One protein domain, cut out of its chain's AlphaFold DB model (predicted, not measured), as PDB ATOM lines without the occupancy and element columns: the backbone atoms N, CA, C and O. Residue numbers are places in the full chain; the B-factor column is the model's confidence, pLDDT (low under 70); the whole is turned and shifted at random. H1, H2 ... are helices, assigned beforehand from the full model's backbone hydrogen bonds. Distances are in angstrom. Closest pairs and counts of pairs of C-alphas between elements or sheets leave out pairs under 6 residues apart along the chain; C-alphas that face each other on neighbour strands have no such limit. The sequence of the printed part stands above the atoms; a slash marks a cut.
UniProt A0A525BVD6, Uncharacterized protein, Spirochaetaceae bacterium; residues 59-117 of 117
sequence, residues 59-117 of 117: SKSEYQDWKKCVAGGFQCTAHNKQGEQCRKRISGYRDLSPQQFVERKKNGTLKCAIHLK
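This is residues 59 to 117 of the 117 residues of an uncharacterized protein of Spirochaetaceae bacterium (UniProt A0A525BVD6). With little regular structure, the model is two helices, H1 and H2, set about perpendicular at one end, while residues 73 to 97 between them loop out to the other end near Lys 81 and fold back. Residues 107 to 117 follow H2 with no named element. The printed part has 59 residues, 22 of them in the named helices, H1 then H2, with no named strand; the class is all helix. It is compact, with a radius of gyration of the C-alphas of 11.2 A, and only just elongated, spanning 32 by 21 by 20 A.

H1, residues 60 to 72, touches H2, residues 98 to 106, with its residues 62 to 66 alone. Their closest C-alphas, of Trp 66 and Pro 98, are 5.9 A apart. Their lines are about perpendicular, at 81 degrees. In H1 and H2 every O i to N i+4 pair is within hydrogen-bond range.

H1 begins at C-alpha 60 (44.010, 40.007, 30.329) and is 18.4 A long from first to last C-alpha. H2, 12.4 A long, ends at C-alpha 106 (32.253, 44.388, 20.900).

The C-alphas of Lys 60 and Lys 81, the two farthest apart, are 32.1 A apart. The link from H1 to H2 is long, and the printed part has no cut. Residues 94 and 117 have pLDDT under 70.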
ATOM      1  N   SER A  59      39.405  41.793  30.454       96.25
ATOM      2  CA  SER A  59      40.209  40.571  30.529       96.25
ATOM      3  C   SER A  59      41.676  40.818  30.153       96.25
ATOM      4  O   SER A  59      42.011  41.708  29.369       96.25
ATOM      5  N   LYS A  60      42.576  39.966  30.665       95.06
ATOM      6  CA  LYS A  60      44.010  40.007  30.329       95.06
ATOM      7  C   LYS A  60      44.258  39.922  28.820       95.06
ATOM      8  O   LYS A  60      45.094  40.652  28.293       95.06
ATOM      9  N   SER A  61      43.539  39.046  28.116       95.81
ATOM     10  CA  SER A  61      43.674  38.892  26.664       95.81
ATOM     11  C   SER A  61      43.241  40.155  25.915       95.81
ATOM     12  O   SER A  61      43.925  40.576  24.988       95.81
ATOM     13  N   GLU A  62      42.158  40.805  26.348       94.25
ATOM     14  CA  GLU A  62      41.715  42.089  25.797       94.25
ATOM     15  C   GLU A  62      42.753  43.203  26.015       94.25
ATOM     16  O   GLU A  62      43.035  43.963  25.086       94.25
ATOM     17  N   TYR A  63      43.372  43.268  27.199       93.25
ATOM     18  CA  TYR A  63      44.449  44.223  27.484       93.25
ATOM     19  C   TYR A  63      45.682  43.979  26.600       93.25
ATOM     20  O   TYR A  63      46.270  44.914  26.051       93.25
ATOM     21  N   GLN A  64      46.052  42.714  26.394       93.19
ATOM     22  CA  GLN A  64      47.160  42.335  25.514       93.19
ATOM     23  C   GLN A  64      46.889  42.667  24.043       93.19
ATOM     24  O   GLN A  64      47.792  43.142  23.348       93.19
ATOM     25  N   ASP A  65      45.663  42.449  23.563       91.31
ATOM     26  CA  ASP A  65      45.239  42.861  22.223       91.31
ATOM     27  C   ASP A  65      45.356  44.378  22.052       91.31
ATOM     28  O   ASP A  65      45.935  44.850  21.070       91.31
ATOM     29  N   TRP A  66      44.876  45.145  23.035       91.12
ATOM     30  CA  TRP A  66      45.005  46.598  23.039       91.12
ATOM     31  C   TRP A  66      46.477  47.039  22.988       91.12
ATOM     32  O   TRP A  66      46.838  47.834  22.119       91.12
ATOM     33  N   LYS A  67      47.360  46.467  23.821       89.62
ATOM     34  CA  LYS A  67      48.806  46.773  23.809       89.62
ATOM     35  C   LYS A  67      49.450  46.533  22.445       89.62
ATOM     36  O   LYS A  67      50.245  47.355  21.985       89.62
ATOM     37  N   LYS A  68      49.098  45.431  21.775       88.88
ATOM     38  CA  LYS A  68      49.577  45.143  20.411       88.88
ATOM     39  C   LYS A  68      49.126  46.226  19.431       88.88
ATOM     40  O   LYS A  68      49.925  46.669  18.607       88.88
ATOM     41  N   CYS A  69      47.880  46.685  19.537       86.56
ATOM     42  CA  CYS A  69      47.362  47.769  18.706       86.56
ATOM     43  C   CYS A  69      47.993  49.132  19.019       86.56
ATOM     44  O   CYS A  69      48.200  49.912  18.097       86.56
ATOM     45  N   VAL A  70      48.349  49.424  20.271       85.62
ATOM     46  CA  VAL A  70      49.081  50.655  20.620       85.62
ATOM     47  C   VAL A  70      50.469  50.660  19.978       85.62
ATOM     48  O   VAL A  70      50.857  51.655  19.370       85.62
ATOM     49  N   ALA A  71      51.190  49.536  20.036       82.88
ATOM     50  CA  ALA A  71      52.526  49.416  19.451       82.88
ATOM     51  C   ALA A  71      52.515  49.391  17.907       82.88
ATOM     52  O   ALA A  71      53.366  50.010  17.270       82.88
ATOM     53  N   GLY A  72      51.562  48.676  17.297       77.50
ATOM     54  CA  GLY A  72      51.481  48.474  15.841       77.50
ATOM     55  C   GLY A  72      50.545  49.432  15.091       77.50
ATOM     56  O   GLY A  72      50.562  49.494  13.859       77.50
ATOM     57  N   GLY A  73      49.729  50.196  15.814       82.06
ATOM     58  CA  GLY A  73      48.610  50.968  15.283       82.06
ATOM     59  C   GLY A  73      47.311  50.157  15.195       82.06
ATOM     60  O   GLY A  73      47.296  48.965  14.889       82.06
ATOM     61  N   PHE A  74      46.183  50.829  15.420       85.25
ATOM     62  CA  PHE A  74      44.860  50.208  15.377       85.25
ATOM     63  C   PHE A  74      44.331  50.126  13.939       85.25
ATOM     64  O   PHE A  74      44.071  51.151  13.298       85.25
ATOM     65  N   GLN A  75      44.153  48.906  13.433       87.69
ATOM     66  CA  GLN A  75      43.631  48.636  12.091       87.69
ATOM     67  C   GLN A  75      42.103  48.503  12.077       87.69
ATOM     68  O   GLN A  75      41.479  48.103  13.056       87.69
ATOM     69  N   CYS A  76      41.499  48.836  10.938       89.81
ATOM     70  CA  CYS A  76      40.072  48.669  10.703       89.81
ATOM     71  C   CYS A  76      39.694  47.182  10.668       89.81
ATOM     72  O   CYS A  76      40.328  46.393   9.977       89.81
ATOM     73  N   THR A  77      38.615  46.806  11.352       89.75
ATOM     74  CA  THR A  77      38.116  45.419  11.405       89.75
ATOM     75  C   THR A  77      37.139  45.062  10.278       89.75
ATOM     76  O   THR A  77      36.593  43.961  10.255       89.75
ATOM     77  N   ALA A  78      36.883  45.977   9.338       89.38
ATOM     78  CA  ALA A  78      36.018  45.706   8.193       89.38
ATOM     79  C   ALA A  78      36.718  44.777   7.194       89.38
ATOM     80  O   ALA A  78      37.910  44.944   6.934       89.38
ATOM     81  N   HIS A  79      35.957  43.858   6.605       92.56
ATOM     82  CA  HIS A  79      36.429  42.943   5.569       92.56
ATOM     83  C   HIS A  79      35.711  43.232   4.248       92.56
ATOM     84  O   HIS A  79      34.550  43.650   4.247       92.56
ATOM     85  N   ASN A  80      36.400  43.036   3.124       88.88
ATOM     86  CA  ASN A  80      35.762  43.079   1.810       88.88
ATOM     87  C   ASN A  80      34.961  41.787   1.543       88.88
ATOM     88  O   ASN A  80      34.957  40.854   2.345       88.88
ATOM     89  N   LYS A  81      34.282  41.715   0.390       89.50
ATOM     90  CA  LYS A  81      33.507  40.525  -0.011       89.50
ATOM     91  C   LYS A  81      34.369  39.268  -0.201       89.50
ATOM     92  O   LYS A  81      33.827  38.173  -0.142       89.50
ATOM     93  N   GLN A  82      35.676  39.421  -0.430       89.69
ATOM     94  CA  GLN A  82      36.635  38.314  -0.508       89.69
ATOM     95  C   GLN A  82      37.206  37.909   0.865       89.69
ATOM     96  O   GLN A  82      38.019  36.994   0.934       89.69
ATOM     97  N   GLY A  83      36.793  38.563   1.958       89.81
ATOM     98  CA  GLY A  83      37.279  38.274   3.307       89.81
ATOM     99  C   GLY A  83      38.614  38.935   3.664       89.81
ATOM    100  O   GLY A  83      39.181  38.617   4.703       89.81
ATOM    101  N   GLU A  84      39.130  39.864   2.859       90.88
ATOM    102  CA  GLU A  84      40.367  40.583   3.177       90.88
ATOM    103  C   GLU A  84      40.094  41.769   4.106       90.88
ATOM    104  O   GLU A  84      39.203  42.590   3.855       90.88
ATOM    105  N   GLN A  85      40.895  41.889   5.168       90.06
ATOM    106  CA  GLN A  85      40.774  42.969   6.141       90.06
ATOM    107  C   GLN A  85      41.231  44.317   5.561       90.06
ATOM    108  O   GLN A  85      42.271  44.445   4.907       90.06
ATOM    109  N   CYS A  86      40.477  45.370   5.872       90.38
ATOM    110  CA  CYS A  86      40.836  46.736   5.537       90.38
ATOM    111  C   CYS A  86      42.151  47.154   6.218       90.38
ATOM    112  O   CYS A  86      42.237  47.260   7.438       90.38
ATOM    113  N   ARG A  87      43.157  47.520   5.416       88.31
ATOM    114  CA  ARG A  87      44.479  47.965   5.904       88.31
ATOM    115  C   ARG A  87      44.509  49.400   6.452       88.31
ATOM    116  O   ARG A  87      45.562  49.880   6.866       88.31
ATOM    117  N   LYS A  88      43.384  50.124   6.423       88.25
ATOM    118  CA  LYS A  88      43.317  51.508   6.925       88.25
ATOM    119  C   LYS A  88      43.310  51.518   8.453       88.25
ATOM    120  O   LYS A  88      42.712  50.646   9.079       88.25
ATOM    121  N   ARG A  89      43.925  52.543   9.047       85.81
ATOM    122  CA  ARG A  89      43.853  52.778  10.496       85.81
ATOM    123  C   ARG A  89      42.462  53.276  10.894       85.81
ATOM    124  O   ARG A  89      41.784  53.925  10.091       85.81
ATOM    125  N   ILE A  90      42.037  52.969  12.115       86.62
ATOM    126  CA  ILE A  90      40.801  53.534  12.680       86.62
ATOM    127  C   ILE A  90      40.981  55.040  12.931       86.62
ATOM    128  O   ILE A  90      42.102  55.517  13.122       86.62
ATOM    129  N   SER A  91      39.895  55.809  12.920       72.31
ATOM    130  CA  SER A  91      39.933  57.225  13.305       72.31
ATOM    131  C   SER A  91      40.085  57.377  14.825       72.31
ATOM    132  O   SER A  91      39.543  56.582  15.592       72.31
ATOM    133  N   GLY A  92      40.825  58.402  15.271       71.19
ATOM    134  CA  GLY A  92      40.995  58.702  16.703       71.19
ATOM    135  C   GLY A  92      41.748  57.625  17.495       71.19
ATOM    136  O   GLY A  92      41.478  57.428  18.671       71.19
ATOM    137  N   TYR A  93      42.658  56.889  16.850       72.88
ATOM    138  CA  TYR A  93      43.325  55.726  17.450       72.88
ATOM    139  C   TYR A  93      44.396  56.045  18.499       72.88
ATOM    140  O   TYR A  93      44.817  55.140  19.210       72.88
ATOM    141  N   ARG A  94      44.901  57.284  18.543       68.81
ATOM    142  CA  ARG A  94      46.043  57.649  19.399       68.81
ATOM    143  C   ARG A  94      45.675  57.748  20.879       68.81
ATOM    144  O   ARG A  94      46.538  57.508  21.708       68.81
ATOM    145  N   ASP A  95      44.401  57.994  21.173       74.81
ATOM    146  CA  ASP A  95      43.903  58.265  22.529       74.81
ATOM    147  C   ASP A  95      42.931  57.181  23.009       74.81
ATOM    148  O   ASP A  95      42.100  57.398  23.888       74.81
ATOM    149  N   LEU A  96      42.965  56.012  22.368       85.88
ATOM    150  CA  LEU A  96      41.968  54.984  22.593       85.88
ATOM    151  C   LEU A  96      42.355  54.155  23.816       85.88
ATOM    152  O   LEU A  96      43.279  53.345  23.753       85.88
ATOM    153  N   SER A  97      41.646  54.365  24.924       89.00
ATOM    154  CA  SER A  97      41.849  53.604  26.163       89.00
ATOM    155  C   SER A  97      41.554  52.103  25.976       89.00
ATOM    156  O   SER A  97      40.805  51.729  25.059       89.00
ATOM    157  N   PRO A  98      42.089  51.220  26.843       91.25
ATOM    158  CA  PRO A  98      41.786  49.789  26.806       91.25
ATOM    159  C   PRO A  98      40.279  49.488  26.823       91.25
ATOM    160  O   PRO A  98      39.797  48.658  26.050       91.25
ATOM    161  N   GLN A  99      39.511  50.209  27.642       91.75
ATOM    162  CA  GLN A  99      38.062  50.041  27.774       91.75
ATOM    163  C   GLN A  99      37.336  50.422  26.484       91.75
ATOM    164  O   GLN A  99      36.536  49.643  25.966       91.75
ATOM    165  N   GLN A 100      37.668  51.583  25.909       90.69
ATOM    166  CA  GLN A 100      37.092  52.024  24.637       90.69
ATOM    167  C   GLN A 100      37.442  51.068  23.493       90.69
ATOM    168  O   GLN A 100      36.636  50.876  22.583       90.69
ATOM    169  N   PHE A 101      38.629  50.456  23.518       90.69
ATOM    170  CA  PHE A 101      39.013  49.453  22.527       90.69
ATOM    171  C   PHE A 101      38.110  48.236  22.598       90.69
ATOM    172  O   PHE A 101      37.554  47.826  21.579       90.69
ATOM    173  N   VAL A 102      37.927  47.694  23.799       92.38
ATOM    174  CA  VAL A 102      37.066  46.537  24.035       92.38
ATOM    175  C   VAL A 102      35.620  46.839  23.665       92.38
ATOM    176  O   VAL A 102      34.993  46.055  22.951       92.38
ATOM    177  N   GLU A 103      35.098  47.988  24.087       92.44
ATOM    178  CA  GLU A 103      33.737  48.416  23.772       92.44
ATOM    179  C   GLU A 103      33.528  48.547  22.259       92.44
ATOM    180  O   GLU A 103      32.604  47.959  21.696       92.44
ATOM    181  N   ARG A 104      34.432  49.240  21.556       90.31
ATOM    182  CA  ARG A 104      34.343  49.379  20.096       90.31
ATOM    183  C   ARG A 104      34.537  48.053  19.366       90.31
ATOM    184  O   ARG A 104      33.955  47.862  18.297       90.31
ATOM    185  N   LYS A 105      35.342  47.132  19.908       89.81
ATOM    186  CA  LYS A 105      35.511  45.774  19.366       89.81
ATOM    187  C   LYS A 105      34.193  45.008  19.461       89.81
ATOM    188  O   LYS A 105      33.743  44.475  18.451       89.81
ATOM    189  N   LYS A 106      33.555  45.025  20.636       90.44
ATOM    190  CA  LYS A 106      32.253  44.388  20.900       90.44
ATOM    191  C   LYS A 106      31.139  44.976  20.032       90.44
ATOM    192  O   LYS A 106      30.368  44.228  19.443       90.44
ATOM    193  N   ASN A 107      31.122  46.297  19.871       90.00
ATOM    194  CA  ASN A 107      30.114  47.006  19.081       90.00
ATOM    195  C   ASN A 107      30.392  46.986  17.565       90.00
ATOM    196  O   ASN A 107      29.621  47.543  16.786       90.00
ATOM    197  N   GLY A 108      31.504  46.389  17.114       88.19
ATOM    198  CA  GLY A 108      31.871  46.363  15.697       88.19
ATOM    199  C   GLY A 108      32.198  47.746  15.111       88.19
ATOM    200  O   GLY A 108      32.074  47.948  13.901       88.19
ATOM    201  N   THR A 109      32.616  48.699  15.946       88.56
ATOM    202  CA  THR A 109      32.912  50.096  15.579       88.56
ATOM    203  C   THR A 109      34.409  50.417  15.535       88.56
ATOM    204  O   THR A 109      34.782  51.562  15.273       88.56
ATOM    205  N   LEU A 110      35.295  49.421  15.695       88.69
ATOM    206  CA  LEU A 110      36.734  49.530  15.381       88.69
ATOM    207  C   LEU A 110      36.986  49.621  13.866       88.69
ATOM    208  O   LEU A 110      37.628  48.776  13.240       88.69
ATOM    209  N   LYS A 111      36.451  50.664  13.245       88.88
ATOM    210  CA  LYS A 111      36.437  50.851  11.800       88.88
ATOM    211  C   LYS A 111      37.091  52.177  11.420       88.88
ATOM    212  O   LYS A 111      37.219  53.093  12.227       88.88
ATOM    213  N   CYS A 112      37.576  52.265  10.186       89.06
ATOM    214  CA  CYS A 112      38.044  53.531   9.629       89.06
ATOM    215  C   CYS A 112      36.849  54.401   9.221       89.06
ATOM    216  O   CYS A 112      35.735  53.899   9.072       89.06
ATOM    217  N   ALA A 113      37.091  55.688   8.964       86.25
ATOM    218  CA  ALA A 113      36.046  56.655   8.603       86.25
ATOM    219  C   ALA A 113      35.167  56.230   7.407       86.25
ATOM    220  O   ALA A 113      34.029  56.662   7.288       86.25
ATOM    221  N   ILE A 114      35.676  55.365   6.524       88.25
ATOM    222  CA  ILE A 114      34.922  54.854   5.370       88.25
ATOM    223  C   ILE A 114      33.899  53.790   5.781       88.25
ATOM    224  O   ILE A 114      32.835  53.713   5.177       88.25
ATOM    225  N   HIS A 115      34.218  52.982   6.793       87.88
ATOM    226  CA  HIS A 115      33.405  51.843   7.225       87.88
ATOM    227  C   HIS A 115      32.558  52.136   8.477       87.88
ATOM    228  O   HIS A 115      31.804  51.273   8.908       87.88
ATOM    229  N   LEU A 116      32.685  53.330   9.059       81.75
ATOM    230  CA  LEU A 116      31.891  53.827  10.194       81.75
ATOM    231  C   LEU A 116      30.542  54.452   9.776       81.75
ATOM    232  O   LEU A 116      29.917  55.118  10.595       81.75
ATOM    233  N   LYS A 117      30.132  54.273   8.514       63.38
ATOM    234  CA  LYS A 117      28.857  54.752   7.966       63.38
ATOM    235  C   LYS A 117      27.697  53.837   8.326       63.38
ATOM    236  O   LYS A 117      27.921  52.604   8.333       63.38
TER     237      LYS A 117